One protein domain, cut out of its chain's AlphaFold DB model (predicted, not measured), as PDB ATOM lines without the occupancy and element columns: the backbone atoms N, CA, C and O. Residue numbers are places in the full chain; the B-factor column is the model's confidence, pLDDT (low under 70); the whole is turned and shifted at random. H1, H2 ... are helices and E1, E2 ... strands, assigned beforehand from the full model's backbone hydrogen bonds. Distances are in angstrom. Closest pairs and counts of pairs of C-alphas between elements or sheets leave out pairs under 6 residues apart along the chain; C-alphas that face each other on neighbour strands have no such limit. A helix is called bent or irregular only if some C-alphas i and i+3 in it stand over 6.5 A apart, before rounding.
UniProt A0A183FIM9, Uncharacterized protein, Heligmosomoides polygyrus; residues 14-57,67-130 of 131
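This is residues 14 to 57 and 67 to 130 of the 131 residues of an uncharacterized protein of Heligmosomoides polygyrus (UniProt A0A183FIM9). A short ribbon of two parallel strands, E1 and E2, lies in the middle, with H4 over one face, while H1 and H2 form a V on the far side of the ribbon from H4, the end of H2 reaching E2. From E2 the long stretch of residues 108 to 123 swings out to one end of the longest axis, and H5 folds back towards the ends of H2 and E1. The printed part has 108 residues, with five named helices and two named strands in the order H1, H2, H3, E1, H4, E2, H5. The class is mostly helix, though under half of the residues, 53, are in named elements. The whole is compact, with a radius of gyration of the C-alphas of 14.0 A and spans of 43 by 32 by 28 A.

H1, residues 21 to 31, begins with C-alpha 21 at (-72.398, 506.439, -9.853) and is 15.1 A long. H2 is residues 33 to 40, and H3 is residues 42 to 47. H3 is irregular, with C-alphas 43 and 46 9.3 A apart. E1, residues 74 to 77, follows the cut. H4, residues 84 to 96, is 18.6 A long and irregular, with C-alphas 86 and 89 7.5 A apart. E2 is residues 104 to 107, with C-alpha 104 at (-75.116, 492.604, -3.827). H5, residues 124 to 130, ends with C-alpha 130 at (-61.733, 493.916, 2.172).

E1 and E2 are parallel neighbours at 21 degrees, with N 76 and O 105 within hydrogen-bond range at 2.8 A. E1, H4 and E2 form a strand-helix-strand unit, two parallel neighbour strands with a helix between them along the chain, and its crossover is right-handed. The closest C-alphas of H4 and E2, those of Ile 84 and Thr 107, are 5.9 A apart. H3 and H4 only just touch, with 3 pairs of C-alphas within 8 A, H4 with residues 84 to 85 alone; the closest are Asp 47 and Thr 85, 5.7 A. H1 and H2 touch at a steep tilt of 50 degrees, opposite ways, the C-alphas of His 28 and Ala 36 being closest at 5.4 A. H2 and H5 are close but not clearly touching, with the C-alphas of Leu 39 and Gln 129 closest at 6.6 A. H1 and H4 are apart. Every O i to N i+4 pair is within hydrogen-bond range in H1 and H2; in H4 6 of 9 are, in H5 1 of 3, with 3 of 4 O i to N i+3 pairs, and in H3 0 of 2, with 2 of 3.

The two C-alphas farthest apart, those of Arg 57 and Gly 118, are 45.7 A apart. Residues 58 to 66 are not printed, and C-alphas 57 and 67 are 11.8 A apart across this cut. The link from E2 to H5 is long, with 16 residues. The mean pLDDT of the printed part is 89.2, and residues 14 to 17, 55 to 57 and 67 are under 70.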
ATOM      1  N   LEU A  14     -72.078 499.551 -23.277       45.06
ATOM      2  CA  LEU A  14     -71.136 499.859 -22.224       45.06
ATOM      3  C   LEU A  14     -71.620 499.070 -20.997       45.06
ATOM      4  O   LEU A  14     -72.269 499.612 -20.105       45.06
ATOM      5  N   VAL A  15     -71.392 497.754 -20.986       43.72
ATOM      6  CA  VAL A  15     -71.549 496.920 -19.797       43.72
ATOM      7  C   VAL A  15     -70.395 497.317 -18.895       43.72
ATOM      8  O   VAL A  15     -69.336 496.696 -18.871       43.72
ATOM      9  N   LYS A  16     -70.575 498.443 -18.208       52.56
ATOM     10  CA  LYS A  16     -69.719 498.835 -17.107       52.56
ATOM     11  C   LYS A  16     -70.035 497.878 -15.966       52.56
ATOM     12  O   LYS A  16     -71.011 498.061 -15.242       52.56
ATOM     13  N   ALA A  17     -69.229 496.827 -15.847       55.84
ATOM     14  CA  ALA A  17     -68.926 496.289 -14.534       55.84
ATOM     15  C   ALA A  17     -68.160 497.412 -13.829       55.84
ATOM     16  O   ALA A  17     -66.975 497.582 -14.044       55.84
ATOM     17  N   ASP A  18     -68.882 498.292 -13.157       80.19
ATOM     18  CA  ASP A  18     -68.344 499.357 -12.327       80.19
ATOM     19  C   ASP A  18     -69.331 499.524 -11.171       80.19
ATOM     20  O   ASP A  18     -70.500 499.112 -11.250       80.19
ATOM     21  N   PHE A  19     -68.898 500.180 -10.099       89.44
ATOM     22  CA  PHE A  19     -69.860 500.678  -9.128       89.44
ATOM     23  C   PHE A  19     -70.849 501.620  -9.805       89.44
ATOM     24  O   PHE A  19     -70.507 502.391 -10.706       89.44
ATOM     25  N   THR A  20     -72.095 501.614  -9.334       88.06
ATOM     26  CA  THR A  20     -73.030 502.633  -9.806       88.06
ATOM     27  C   THR A  20     -72.517 504.025  -9.419       88.06
ATOM     28  O   THR A  20     -71.879 504.174  -8.368       88.06
ATOM     29  N   PRO A  21     -72.826 505.083 -10.195       87.94
ATOM     30  CA  PRO A  21     -72.398 506.439  -9.853       87.94
ATOM     31  C   PRO A  21     -72.797 506.852  -8.432       87.94
ATOM     32  O   PRO A  21     -72.047 507.556  -7.760       87.94
ATOM     33  N   HIS A  22     -73.951 506.371  -7.956       86.44
ATOM     34  CA  HIS A  22     -74.420 506.589  -6.593       86.44
ATOM     35  C   HIS A  22     -73.465 505.988  -5.553       86.44
ATOM     36  O   HIS A  22     -72.992 506.692  -4.661       86.44
ATOM     37  N   PHE A  23     -73.149 504.697  -5.669       90.38
ATOM     38  CA  PHE A  23     -72.288 504.028  -4.695       90.38
ATOM     39  C   PHE A  23     -70.837 504.504  -4.787       90.38
ATOM     40  O   PHE A  23     -70.208 504.770  -3.765       90.38
ATOM     41  N   ARG A  24     -70.335 504.736  -6.003       92.62
ATOM     42  CA  ARG A  24     -69.012 505.329  -6.209       92.62
ATOM     43  C   ARG A  24     -68.896 506.700  -5.541       92.62
ATOM     44  O   ARG A  24     -67.883 506.985  -4.906       92.62
ATOM     45  N   LYS A  25     -69.930 507.544  -5.667       91.75
ATOM     46  CA  LYS A  25     -69.998 508.849  -4.995       91.75
ATOM     47  C   LYS A  25     -69.971 508.687  -3.475       91.75
ATOM     48  O   LYS A  25     -69.166 509.351  -2.835       91.75
ATOM     49  N   PHE A  26     -70.763 507.770  -2.918       92.25
ATOM     50  CA  PHE A  26     -70.738 507.470  -1.483       92.25
ATOM     51  C   PHE A  26     -69.330 507.091  -0.997       92.25
ATOM     52  O   PHE A  26     -68.845 507.672  -0.027       92.25
ATOM     53  N   ILE A  27     -68.641 506.173  -1.684       93.62
ATOM     54  CA  ILE A  27     -67.282 505.775  -1.287       93.62
ATOM     55  C   ILE A  27     -66.309 506.951  -1.407       93.62
ATOM     56  O   ILE A  27     -65.510 507.189  -0.504       93.62
ATOM     57  N   HIS A  28     -66.401 507.715  -2.497       94.62
ATOM     58  CA  HIS A  28     -65.580 508.901  -2.715       94.62
ATOM     59  C   HIS A  28     -65.744 509.940  -1.598       94.62
ATOM     60  O   HIS A  28     -64.743 510.433  -1.086       94.62
ATOM     61  N   GLU A  29     -66.979 510.253  -1.206       96.12
ATOM     62  CA  GLU A  29     -67.271 511.286  -0.208       96.12
ATOM     63  C   GLU A  29     -66.887 510.867   1.216       96.12
ATOM     64  O   GLU A  29     -66.496 511.720   2.007       96.12
ATOM     65  N   ASN A  30     -66.952 509.572   1.540       96.56
ATOM     66  CA  ASN A  30     -66.701 509.081   2.902       96.56
ATOM     67  C   ASN A  30     -65.272 508.558   3.120       96.56
ATOM     68  O   ASN A  30     -64.766 508.615   4.239       96.56
ATOM     69  N   TYR A  31     -64.615 508.054   2.071       94.12
ATOM     70  CA  TYR A  31     -63.306 507.390   2.166       94.12
ATOM     71  C   TYR A  31     -62.256 507.958   1.200       94.12
ATOM     72  O   TYR A  31     -61.087 507.572   1.250       94.12
ATOM     73  N   GLY A  32     -62.644 508.887   0.324       94.69
ATOM     74  CA  GLY A  32     -61.754 509.544  -0.626       94.69
ATOM     75  C   GLY A  32     -61.627 508.824  -1.971       94.69
ATOM     76  O   GLY A  32     -61.928 507.640  -2.140       94.69
ATOM     77  N   VAL A  33     -61.147 509.570  -2.969       93.81
ATOM     78  CA  VAL A  33     -61.113 509.125  -4.376       93.81
ATOM     79  C   VAL A  33     -60.197 507.924  -4.596       93.81
ATOM     80  O   VAL A  33     -60.506 507.056  -5.409       93.81
ATOM     81  N   ASN A  34     -59.111 507.837  -3.826       92.56
ATOM     82  CA  ASN A  34     -58.149 506.745  -3.928       92.56
ATOM     83  C   ASN A  34     -58.768 505.410  -3.502       92.56
ATOM     84  O   ASN A  34     -58.529 504.397  -4.156       92.56
ATOM     85  N   ILE A  35     -59.592 505.405  -2.448       92.88
ATOM     86  CA  ILE A  35     -60.299 504.199  -2.002       92.88
ATOM     87  C   ILE A  35     -61.369 503.813  -3.020       92.88
ATOM     88  O   ILE A  35     -61.433 502.650  -3.408       92.88
ATOM     89  N   ALA A  36     -62.136 504.784  -3.529       93.12
ATOM     90  CA  ALA A  36     -63.115 504.529  -4.583       93.12
ATOM     91  C   ALA A  36     -62.469 503.873  -5.814       93.12
ATOM     92  O   ALA A  36     -62.943 502.837  -6.262       93.12
ATOM     93  N   ALA A  37     -61.354 504.417  -6.312       91.81
ATOM     94  CA  ALA A  37     -60.638 503.857  -7.460       91.81
ATOM     95  C   ALA A  37     -60.041 502.468  -7.166       91.81
ATOM     96  O   ALA A  37     -60.134 501.567  -7.997       91.81
ATOM     97  N   THR A  38     -59.466 502.286  -5.972       91.81
ATOM     98  CA  THR A  38     -58.871 501.006  -5.552       91.81
ATOM     99  C   THR A  38     -59.919 499.901  -5.463       91.81
ATOM    100  O   THR A  38     -59.626 498.765  -5.822       91.81
ATOM    101  N   LEU A  39     -61.125 500.225  -4.992       93.00
ATOM    102  CA  LEU A  39     -62.222 499.272  -4.899       93.00
ATOM    103  C   LEU A  39     -62.933 499.072  -6.235       93.00
ATOM    104  O   LEU A  39     -63.365 497.963  -6.494       93.00
ATOM    105  N   GLU A  40     -63.080 500.093  -7.079       92.81
ATOM    106  CA  GLU A  40     -63.836 499.997  -8.337       92.81
ATOM    107  C   GLU A  40     -63.107 499.164  -9.402       92.81
ATOM    108  O   GLU A  40     -63.754 498.398 -10.112       92.81
ATOM    109  N   ARG A  41     -61.769 499.255  -9.464       92.75
ATOM    110  CA  ARG A  41     -60.915 498.447 -10.358       92.75
ATOM    111  C   ARG A  41     -61.318 498.496 -11.832       92.75
ATOM    112  O   ARG A  41     -61.357 497.476 -12.520       92.75
ATOM    113  N   THR A  42     -61.569 499.702 -12.338       91.62
ATOM    114  CA  THR A  42     -61.923 499.934 -13.750       91.62
ATOM    115  C   THR A  42     -60.855 499.430 -14.732       91.62
ATOM    116  O   THR A  42     -61.160 499.164 -15.892       91.62
ATOM    117  N   ASP A  43     -59.612 499.240 -14.269       92.62
ATOM    118  CA  ASP A  43     -58.508 498.636 -15.020       92.62
ATOM    119  C   ASP A  43     -58.765 497.178 -15.438       92.62
ATOM    120  O   ASP A  43     -58.134 496.693 -16.375       92.62
ATOM    121  N   LEU A  44     -59.696 496.483 -14.777       93.06
ATOM    122  CA  LEU A  44     -59.996 495.070 -15.020       93.06
ATOM    123  C   LEU A  44     -61.162 494.824 -15.990       93.06
ATOM    124  O   LEU A  44     -61.473 493.671 -16.293       93.06
ATOM    125  N   GLY A  45     -61.825 495.868 -16.493       90.69
ATOM    126  CA  GLY A  45     -62.968 495.705 -17.397       90.69
ATOM    127  C   GLY A  45     -64.096 494.894 -16.751       90.69
ATOM    128  O   GLY A  45     -64.576 495.259 -15.693       90.69
ATOM    129  N   MET A  46     -64.524 493.783 -17.359       88.81
ATOM    130  CA  MET A  46     -65.615 492.946 -16.814       88.81
ATOM    131  C   MET A  46     -65.263 492.231 -15.501       88.81
ATOM    132  O   MET A  46     -66.156 491.771 -14.794       88.81
ATOM    133  N   ASP A  47     -63.972 492.128 -15.188       92.94
ATOM    134  CA  ASP A  47     -63.448 491.488 -13.982       92.94
ATOM    135  C   ASP A  47     -63.286 492.454 -12.797       92.94
ATOM    136  O   ASP A  47     -62.697 492.097 -11.772       92.94
ATOM    137  N   SER A  48     -63.757 493.686 -12.953       92.50
ATOM    138  CA  SER A  48     -63.741 494.752 -11.954       92.50
ATOM    139  C   SER A  48     -64.750 494.483 -10.824       92.50
ATOM    140  O   SER A  48     -65.014 493.341 -10.455       92.50
ATOM    141  N   SER A  49     -65.311 495.538 -10.247       93.75
ATOM    142  CA  SER A  49     -66.241 495.493  -9.129       93.75
ATOM    143  C   SER A  49     -67.671 495.815  -9.549       93.75
ATOM    144  O   SER A  49     -67.924 496.419 -10.588       93.75
ATOM    145  N   PHE A  50     -68.629 495.436  -8.710       92.56
ATOM    146  CA  PHE A  50     -70.044 495.712  -8.940       92.56
ATOM    147  C   PHE A  50     -70.778 496.035  -7.642       92.56
ATOM    148  O   PHE A  50     -70.317 495.746  -6.534       92.56
ATOM    149  N   GLY A  51     -71.964 496.611  -7.813       91.44
ATOM    150  CA  GLY A  51     -72.897 496.926  -6.743       91.44
ATOM    151  C   GLY A  51     -73.228 498.412  -6.678       91.44
ATOM    152  O   GLY A  51     -72.578 499.264  -7.297       91.44
ATOM    153  N   GLY A  52     -74.266 498.713  -5.912       89.44
ATOM    154  CA  GLY A  52     -74.808 500.052  -5.753       89.44
ATOM    155  C   GLY A  52     -76.176 500.226  -6.397       89.44
ATOM    156  O   GLY A  52     -76.599 499.452  -7.252       89.44
ATOM    157  N   MET A  53     -76.858 501.289  -5.974       85.81
ATOM    158  CA  MET A  53     -78.169 501.654  -6.502       85.81
ATOM    159  C   MET A  53     -78.029 502.173  -7.927       85.81
ATOM    160  O   MET A  53     -77.250 503.102  -8.182       85.81
ATOM    161  N   VAL A  54     -78.784 501.607  -8.856       74.50
ATOM    162  CA  VAL A  54     -78.964 502.176 -10.184       74.50
ATOM    163  C   VAL A  54     -79.959 503.314 -10.010       74.50
ATOM    164  O   VAL A  54     -81.156 503.090  -9.864       74.50
ATOM    165  N   SER A  55     -79.474 504.559  -9.960       56.31
ATOM    166  CA  SER A  55     -80.415 505.679  -9.957       56.31
ATOM    167  C   SER A  55     -81.219 505.644 -11.260       56.31
ATOM    168  O   SER A  55     -80.674 505.349 -12.331       56.31
ATOM    169  N   SER A  56     -82.504 505.978 -11.164       49.59
ATOM    170  CA  SER A  56     -83.518 505.968 -12.229       49.59
ATOM    171  C   SER A  56     -83.201 506.853 -13.453       49.59
ATOM    172  O   SER A  56     -84.037 507.026 -14.334       49.59
ATOM    173  N   ARG A  57     -81.983 507.407 -13.555       43.84
ATOM    174  CA  ARG A  57     -81.516 508.258 -14.660       43.84
ATOM    175  C   ARG A  57     -80.493 507.626 -15.603       43.84
ATOM    176  O   ARG A  57     -80.257 508.206 -16.658       43.84
ATOM    177  N   ASP A  67     -85.245 501.012  -6.509       69.69
ATOM    178  CA  ASP A  67     -83.936 500.379  -6.234       69.69
ATOM    179  C   ASP A  67     -83.360 500.844  -4.885       69.69
ATOM    180  O   ASP A  67     -82.199 501.229  -4.746       69.69
ATOM    181  N   THR A  68     -84.229 500.865  -3.878       81.38
ATOM    182  CA  THR A  68     -83.857 501.024  -2.479       81.38
ATOM    183  C   THR A  68     -83.572 499.634  -1.899       81.38
ATOM    184  O   THR A  68     -84.359 498.712  -2.136       81.38
ATOM    185  N   PRO A  69     -82.473 499.445  -1.144       87.38
ATOM    186  CA  PRO A  69     -82.191 498.184  -0.466       87.38
ATOM    187  C   PRO A  69     -83.328 497.809   0.491       87.38
ATOM    188  O   PRO A  69     -83.748 498.616   1.321       87.38
ATOM    189  N   LYS A  70     -83.820 496.575   0.379       90.56
ATOM    190  CA  LYS A  70     -84.882 495.979   1.212       90.56
ATOM    191  C   LYS A  70     -84.388 494.762   1.995       90.56
ATOM    192  O   LYS A  70     -85.076 494.298   2.901       90.56
ATOM    193  N   LYS A  71     -83.226 494.226   1.631       93.31
ATOM    194  CA  LYS A  71     -82.544 493.090   2.250       93.31
ATOM    195  C   LYS A  71     -81.189 493.521   2.795       93.31
ATOM    196  O   LYS A  71     -80.642 494.557   2.423       93.31
ATOM    197  N   GLN A  72     -80.641 492.683   3.670       96.12
ATOM    198  CA  GLN A  72     -79.280 492.840   4.166       96.12
ATOM    199  C   GLN A  72     -78.288 492.794   3.002       96.12
ATOM    200  O   GLN A  72     -78.367 491.903   2.160       96.12
ATOM    201  N   ALA A  73     -77.339 493.729   2.984       94.88
ATOM    202  CA  ALA A  73     -76.304 493.747   1.965       94.88
ATOM    203  C   ALA A  73     -75.440 492.476   2.028       94.88
ATOM    204  O   ALA A  73     -75.021 492.036   3.102       94.88
ATOM    205  N   VAL A  74     -75.142 491.916   0.860       96.88
ATOM    206  CA  VAL A  74     -74.228 490.793   0.673       96.88
ATOM    207  C   VAL A  74     -72.976 491.314  -0.014       96.88
ATOM    208  O   VAL A  74     -73.044 491.861  -1.114       96.88
ATOM    209  N   ILE A  75     -71.829 491.126   0.633       95.50
ATOM    210  CA  ILE A  75     -70.521 491.491   0.088       95.50
ATOM    211  C   ILE A  75     -69.785 490.200  -0.254       95.50
ATOM    212  O   ILE A  75     -69.481 489.387   0.619       95.50
ATOM    213  N   LEU A  76     -69.517 490.008  -1.539       95.88
ATOM    214  CA  LEU A  76     -68.806 488.854  -2.060       95.88
ATOM    215  C   LEU A  76     -67.308 489.157  -2.090       95.88
ATOM    216  O   LEU A  76     -66.871 490.128  -2.704       95.88
ATOM    217  N   ILE A  77     -66.526 488.310  -1.422       94.50
ATOM    218  CA  ILE A  77     -65.068 488.410  -1.350       94.50
ATOM    219  C   ILE A  77     -64.479 487.116  -1.901       94.50
ATOM    220  O   ILE A  77     -64.736 486.031  -1.379       94.50
ATOM    221  N   HIS A  78     -63.690 487.223  -2.968       94.38
ATOM    222  CA  HIS A  78     -63.000 486.068  -3.533       94.38
ATOM    223  C   HIS A  78     -61.721 485.724  -2.749       94.38
ATOM    224  O   HIS A  78     -61.219 486.529  -1.972       94.38
ATOM    225  N   GLY A  79     -61.181 484.516  -2.944       92.06
ATOM    226  CA  GLY A  79     -59.883 484.116  -2.378       92.06
ATOM    227  C   GLY A  79     -58.692 484.618  -3.201       92.06
ATOM    228  O   GLY A  79     -58.875 485.236  -4.247       92.06
ATOM    229  N   ILE A  80     -57.466 484.310  -2.769       91.62
ATOM    230  CA  ILE A  80     -56.258 484.585  -3.567       91.62
ATOM    231  C   ILE A  80     -56.354 483.961  -4.967       91.62
ATOM    232  O   ILE A  80     -57.110 483.012  -5.190       91.62
ATOM    233  N   THR A  81     -55.586 484.510  -5.909       91.88
ATOM    234  CA  THR A  81     -55.493 484.024  -7.298       91.88
ATOM    235  C   THR A  81     -56.821 483.961  -8.047       91.88
ATOM    236  O   THR A  81     -57.058 483.054  -8.843       91.88
ATOM    237  N   ASN A  82     -57.729 484.883  -7.742       93.12
ATOM    238  CA  ASN A  82     -59.077 484.874  -8.280       93.12
ATOM    239  C   ASN A  82     -59.571 486.277  -8.611       93.12
ATOM    240  O   ASN A  82     -58.871 487.267  -8.400       93.12
ATOM    241  N   LYS A  83     -60.791 486.324  -9.137       95.25
ATOM    242  CA  LYS A  83     -61.512 487.539  -9.492       95.25
ATOM    243  C   LYS A  83     -62.948 487.416  -9.011       95.25
ATOM    244  O   LYS A  83     -63.448 486.305  -8.796       95.25
ATOM    245  N   ILE A  84     -63.635 488.541  -8.862       95.25
ATOM    246  CA  ILE A  84     -65.018 488.524  -8.390       95.25
ATOM    247  C   ILE A  84     -65.972 487.838  -9.377       95.25
ATOM    248  O   ILE A  84     -66.980 487.265  -8.968       95.25
ATOM    249  N   THR A  85     -65.632 487.807 -10.668       94.88
ATOM    250  CA  THR A  85     -66.424 487.161 -11.727       94.88
ATOM    251  C   THR A  85     -66.624 485.664 -11.508       94.88
ATOM    252  O   THR A  85     -67.640 485.109 -11.928       94.88
ATOM    253  N   ARG A  86     -65.751 485.001 -10.738       95.12
ATOM    254  CA  ARG A  86     -65.978 483.612 -10.311       95.12
ATOM    255  C   ARG A  86     -67.252 483.435  -9.480       95.12
ATOM    256  O   ARG A  86     -67.800 482.336  -9.436       95.12
ATOM    257  N   PHE A  87     -67.731 484.496  -8.839       96.06
ATOM    258  CA  PHE A  87     -68.951 484.490  -8.038       96.06
ATOM    259  C   PHE A  87     -70.199 484.914  -8.821       96.06
ATOM    260  O   PHE A  87     -71.264 485.004  -8.216       96.06
ATOM    261  N   MET A  88     -70.135 485.109 -10.145       95.12
ATOM    262  CA  MET A  88     -71.338 485.414 -10.940       95.12
ATOM    263  C   MET A  88     -72.468 484.387 -10.762       95.12
ATOM    264  O   MET A  88     -73.594 484.819 -10.530       95.12
ATOM    265  N   PRO A  89     -72.215 483.062 -10.696       97.06
ATOM    266  CA  PRO A  89     -73.278 482.103 -10.385       97.06
ATOM    267  C   PRO A  89     -73.945 482.339  -9.017       97.06
ATOM    268  O   PRO A  89     -75.135 482.084  -8.847       97.06
ATOM    269  N   MET A  90     -73.196 482.851  -8.032       97.56
ATOM    270  CA  MET A  90     -73.744 483.233  -6.728       97.56
ATOM    271  C   MET A  90     -74.555 484.529  -6.819       97.56
ATOM    272  O   MET A  90     -75.615 484.620  -6.205       97.56
ATOM    273  N   VAL A  91     -74.095 485.506  -7.605       96.06
ATOM    274  CA  VAL A  91     -74.858 486.727  -7.904       96.06
ATOM    275  C   VAL A  91     -76.185 486.375  -8.575       96.06
ATOM    276  O   VAL A  91     -77.229 486.862  -8.146       96.06
ATOM    277  N   ASP A  92     -76.176 485.481  -9.562       96.56
ATOM    278  CA  ASP A  92     -77.383 485.033 -10.262       96.56
ATOM    279  C   ASP A  92     -78.331 484.276  -9.327       96.56
ATOM    280  O   ASP A  92     -79.543 484.504  -9.345       96.56
ATOM    281  N   PHE A  93     -77.789 483.444  -8.434       98.06
ATOM    282  CA  PHE A  93     -78.581 482.813  -7.384       98.06
ATOM    283  C   PHE A  93     -79.236 483.851  -6.460       98.06
ATOM    284  O   PHE A  93     -80.440 483.768  -6.216       98.06
ATOM    285  N   LEU A  94     -78.497 484.853  -5.979       97.38
ATOM    286  CA  LEU A  94     -79.047 485.916  -5.130       97.38
ATOM    287  C   LEU A  94     -80.129 486.714  -5.870       97.38
ATOM    288  O   LEU A  94     -81.210 486.945  -5.320       97.38
ATOM    289  N   ARG A  95     -79.900 487.054  -7.142       94.38
ATOM    290  CA  ARG A  95     -80.902 487.696  -8.008       94.38
ATOM    291  C   ARG A  95     -82.155 486.838  -8.165       94.38
ATOM    292  O   ARG A  95     -83.260 487.362  -8.060       94.38
ATOM    293  N   SER A  96     -82.013 485.515  -8.294       96.56
ATOM    294  CA  SER A  96     -83.155 484.583  -8.308       96.56
ATOM    295  C   SER A  96     -83.956 484.585  -6.994       96.56
ATOM    296  O   SER A  96     -85.133 484.228  -6.978       96.56
ATOM    297  N   LYS A  97     -83.341 485.022  -5.884       97.12
ATOM    298  CA  LYS A  97     -83.980 485.249  -4.574       97.12
ATOM    299  C   LYS A  97     -84.443 486.698  -4.372       97.12
ATOM    300  O   LYS A  97     -84.799 487.092  -3.261       97.12
ATOM    301  N   GLY A  98     -84.460 487.488  -5.442       93.19
ATOM    302  CA  GLY A  98     -84.945 488.861  -5.456       93.19
ATOM    303  C   GLY A  98     -83.959 489.885  -4.905       93.19
ATOM    304  O   GLY A  98     -84.402 490.974  -4.548       93.19
ATOM    305  N   TYR A  99     -82.672 489.558  -4.764       94.06
ATOM    306  CA  TYR A  99     -81.660 490.574  -4.472       94.06
ATOM    307  C   TYR A  99     -81.423 491.476  -5.689       94.06
ATOM    308  O   TYR A  99     -81.437 490.996  -6.826       94.06
ATOM    309  N   THR A 100     -81.168 492.764  -5.457       91.44
ATOM    310  CA  THR A 100     -80.821 493.723  -6.523       91.44
ATOM    311  C   THR A 100     -79.347 494.131  -6.474       91.44
ATOM    312  O   THR A 100     -78.608 493.777  -5.554       91.44
ATOM    313  N   ASN A 101     -78.894 494.898  -7.469       88.50
ATOM    314  CA  ASN A 101     -77.541 495.468  -7.460       88.50
ATOM    315  C   ASN A 101     -77.319 496.430  -6.279       88.50
ATOM    316  O   ASN A 101     -76.183 496.600  -5.842       88.50
ATOM    317  N   ALA A 102     -78.386 497.007  -5.716       90.75
ATOM    318  CA  ALA A 102     -78.317 497.811  -4.501       90.75
ATOM    319  C   ALA A 102     -78.011 496.986  -3.236       90.75
ATOM    320  O   ALA A 102     -77.786 497.563  -2.179       90.75
ATOM    321  N   GLU A 103     -78.018 495.653  -3.323       93.81
ATOM    322  CA  GLU A 103     -77.870 494.757  -2.173       93.81
ATOM    323  C   GLU A 103     -76.719 493.761  -2.337       93.81
ATOM    324  O   GLU A 103     -76.280 493.184  -1.346       93.81
ATOM    325  N   VAL A 104     -76.215 493.543  -3.557       95.00
ATOM    326  CA  VAL A 104     -75.116 492.604  -3.827       95.00
ATOM    327  C   VAL A 104     -73.907 493.363  -4.350       95.00
ATOM    328  O   VAL A 104     -73.945 493.968  -5.421       95.00
ATOM    329  N   TYR A 105     -72.822 493.290  -3.591       95.00
ATOM    330  CA  TYR A 105     -71.575 493.995  -3.843       95.00
ATOM    331  C   TYR A 105     -70.437 493.001  -4.005       95.00
ATOM    332  O   TYR A 105     -70.433 491.930  -3.397       95.00
ATOM    333  N   GLY A 106     -69.436 493.372  -4.786       94.75
ATOM    334  CA  GLY A 106     -68.229 492.578  -4.919       94.75
ATOM    335  C   GLY A 106     -67.108 493.394  -5.531       94.75
ATOM    336  O   GLY A 106     -67.356 494.300  -6.326       94.75
ATOM    337  N   THR A 107     -65.878 493.077  -5.140       94.88
ATOM    338  CA  THR A 107     -64.676 493.721  -5.668       94.88
ATOM    339  C   THR A 107     -63.594 492.697  -5.958       94.88
ATOM    340  O   THR A 107     -63.427 491.732  -5.202       94.88
ATOM    341  N   THR A 108     -62.868 492.896  -7.058       95.12
ATOM    342  CA  THR A 108     -61.645 492.138  -7.315       95.12
ATOM    343  C   THR A 108     -60.476 492.782  -6.581       95.12
ATOM    344  O   THR A 108     -59.962 493.824  -6.990       95.12
ATOM    345  N   TRP A 109     -60.024 492.154  -5.500       93.44
ATOM    346  CA  TRP A 109     -58.933 492.674  -4.685       93.44
ATOM    347  C   TRP A 109     -57.569 492.124  -5.114       93.44
ATOM    348  O   TRP A 109     -57.441 491.108  -5.804       93.44
ATOM    349  N   GLY A 110     -56.522 492.822  -4.683       92.81
ATOM    350  CA  GLY A 110     -55.143 492.437  -4.955       92.81
ATOM    351  C   GLY A 110     -54.758 492.537  -6.431       92.81
ATOM    352  O   GLY A 110     -55.234 493.405  -7.161       92.81
ATOM    353  N   ASP A 111     -53.876 491.649  -6.884       92.81
ATOM    354  CA  ASP A 111     -53.334 491.655  -8.250       92.81
ATOM    355  C   ASP A 111     -54.229 490.933  -9.276       92.81
ATOM    356  O   ASP A 111     -53.773 490.577 -10.367       92.81
ATOM    357  N   ALA A 112     -55.492 490.686  -8.908       92.75
ATOM    358  CA  ALA A 112     -56.491 490.008  -9.725       92.75
ATOM    359  C   ALA A 112     -56.055 488.614 -10.217       92.75
ATOM    360  O   ALA A 112     -56.478 488.169 -11.288       92.75
ATOM    361  N   GLY A 113     -55.199 487.941  -9.445       92.44
ATOM    362  CA  GLY A 113     -54.727 486.586  -9.697       92.44
ATOM    363  C   GLY A 113     -53.612 486.453 -10.721       92.44
ATOM    364  O   GLY A 113     -53.456 485.393 -11.319       92.44
ATOM    365  N   THR A 114     -52.824 487.513 -10.885       93.06
ATOM    366  CA  THR A 114     -51.597 487.486 -11.688       93.06
ATOM    367  C   THR A 114     -50.532 486.591 -11.045       93.06
ATOM    368  O   THR A 114     -49.859 485.827 -11.734       93.06
ATOM    369  N   THR A 115     -50.390 486.652  -9.719       93.38
ATOM    370  CA  THR A 115     -49.412 485.849  -8.978       93.38
ATOM    371  C   THR A 115     -49.953 484.437  -8.701       93.38
ATOM    372  O   THR A 115     -51.059 484.308  -8.174       93.38
ATOM    373  N   PRO A 116     -49.198 483.361  -8.999       91.19
ATOM    374  CA  PRO A 116     -49.585 481.987  -8.668       91.19
ATOM    375  C   PRO A 116     -49.732 481.743  -7.162       91.19
ATOM    376  O   PRO A 116     -49.027 482.347  -6.361       91.19
ATOM    377  N   VAL A 117     -50.585 480.787  -6.772       89.19
ATOM    378  CA  VAL A 117     -51.049 480.593  -5.379       89.19
ATOM    379  C   VAL A 117     -49.922 480.418  -4.356       89.19
ATOM    380  O   VAL A 117     -50.024 480.928  -3.247       89.19
ATOM    381  N   GLY A 118     -48.827 479.754  -4.737       89.88
ATOM    382  CA  GLY A 118     -47.666 479.530  -3.868       89.88
ATOM    383  C   GLY A 118     -46.732 480.734  -3.719       89.88
ATOM    384  O   GLY A 118     -45.784 480.662  -2.949       89.88
ATOM    385  N   LEU A 119     -46.981 481.813  -4.462       91.25
ATOM    386  CA  LEU A 119     -46.164 483.028  -4.493       91.25
ATOM    387  C   LEU A 119     -46.952 484.267  -4.039       91.25
ATOM    388  O   LEU A 119     -46.436 485.380  -4.104       91.25
ATOM    389  N   VAL A 120     -48.214 484.102  -3.623       88.31
ATOM    390  CA  VAL A 120     -49.042 485.226  -3.177       88.31
ATOM    391  C   VAL A 120     -48.638 485.652  -1.772       88.31
ATOM    392  O   VAL A 120     -48.881 484.939  -0.801       88.31
ATOM    393  N   ASP A 121     -48.137 486.878  -1.660       89.12
ATOM    394  CA  ASP A 121     -47.926 487.532  -0.372       89.12
ATOM    395  C   ASP A 121     -49.192 488.238   0.126       89.12
ATOM    396  O   ASP A 121     -49.852 488.987  -0.606       89.12
ATOM    397  N   MET A 122     -49.494 488.072   1.417       84.12
ATOM    398  CA  MET A 122     -50.591 488.787   2.065       84.12
ATOM    399  C   MET A 122     -50.165 490.204   2.451       84.12
ATOM    400  O   MET A 122     -49.618 490.449   3.526       84.12
ATOM    401  N   LYS A 123     -50.420 491.160   1.559       90.31
ATOM    402  CA  LYS A 123     -50.062 492.568   1.763       90.31
ATOM    403  C   LYS A 123     -51.118 493.288   2.598       90.31
ATOM    404  O   LYS A 123     -52.317 493.119   2.381       90.31
ATOM    405  N   CYS A 124     -50.688 494.203   3.468       90.31
ATOM    406  CA  CYS A 124     -51.604 495.073   4.218       90.31
ATOM    407  C   CYS A 124     -52.550 495.864   3.301       90.31
ATOM    408  O   CYS A 124     -53.699 496.101   3.657       90.31
ATOM    409  N   SER A 125     -52.080 496.261   2.115       88.81
ATOM    410  CA  SER A 125     -52.909 496.944   1.118       88.81
ATOM    411  C   SER A 125     -54.060 496.079   0.608       88.81
ATOM    412  O   SER A 125     -55.122 496.621   0.337       88.81
ATOM    413  N   TYR A 126     -53.883 494.758   0.513       90.62
ATOM    414  CA  TYR A 126     -54.944 493.836   0.104       90.62
ATOM    415  C   TYR A 126     -55.969 493.660   1.222       90.62
ATOM    416  O   TYR A 126     -57.167 493.730   0.973       90.62
ATOM    417  N   VAL A 127     -55.507 493.530   2.470       88.88
ATOM    418  CA  VAL A 127     -56.397 493.422   3.638       88.88
ATOM    419  C   VAL A 127     -57.286 494.661   3.768       88.88
ATOM    420  O   VAL A 127     -58.489 494.518   3.940       88.88
ATOM    421  N   LYS A 128     -56.720 495.863   3.602       87.56
ATOM    422  CA  LYS A 128     -57.467 497.135   3.648       87.56
ATOM    423  C   LYS A 128     -58.507 497.307   2.533       87.56
ATOM    424  O   LYS A 128     -59.328 498.210   2.621       87.56
ATOM    425  N   GLN A 129     -58.461 496.507   1.466       86.88
ATOM    426  CA  GLN A 129     -59.501 496.536   0.429       86.88
ATOM    427  C   GLN A 129     -60.762 495.774   0.857       86.88
ATOM    428  O   GLN A 129     -61.834 496.034   0.325       86.88
ATOM    429  N   ILE A 130     -60.646 494.835   1.801       85.69
ATOM    430  CA  ILE A 130     -61.733 493.916   2.172       85.69
ATOM    431  C   ILE A 130     -62.140 493.999   3.656       85.69
ATOM    432  O   ILE A 130     -63.077 493.311   4.059       85.69
TER     433      ILE A 130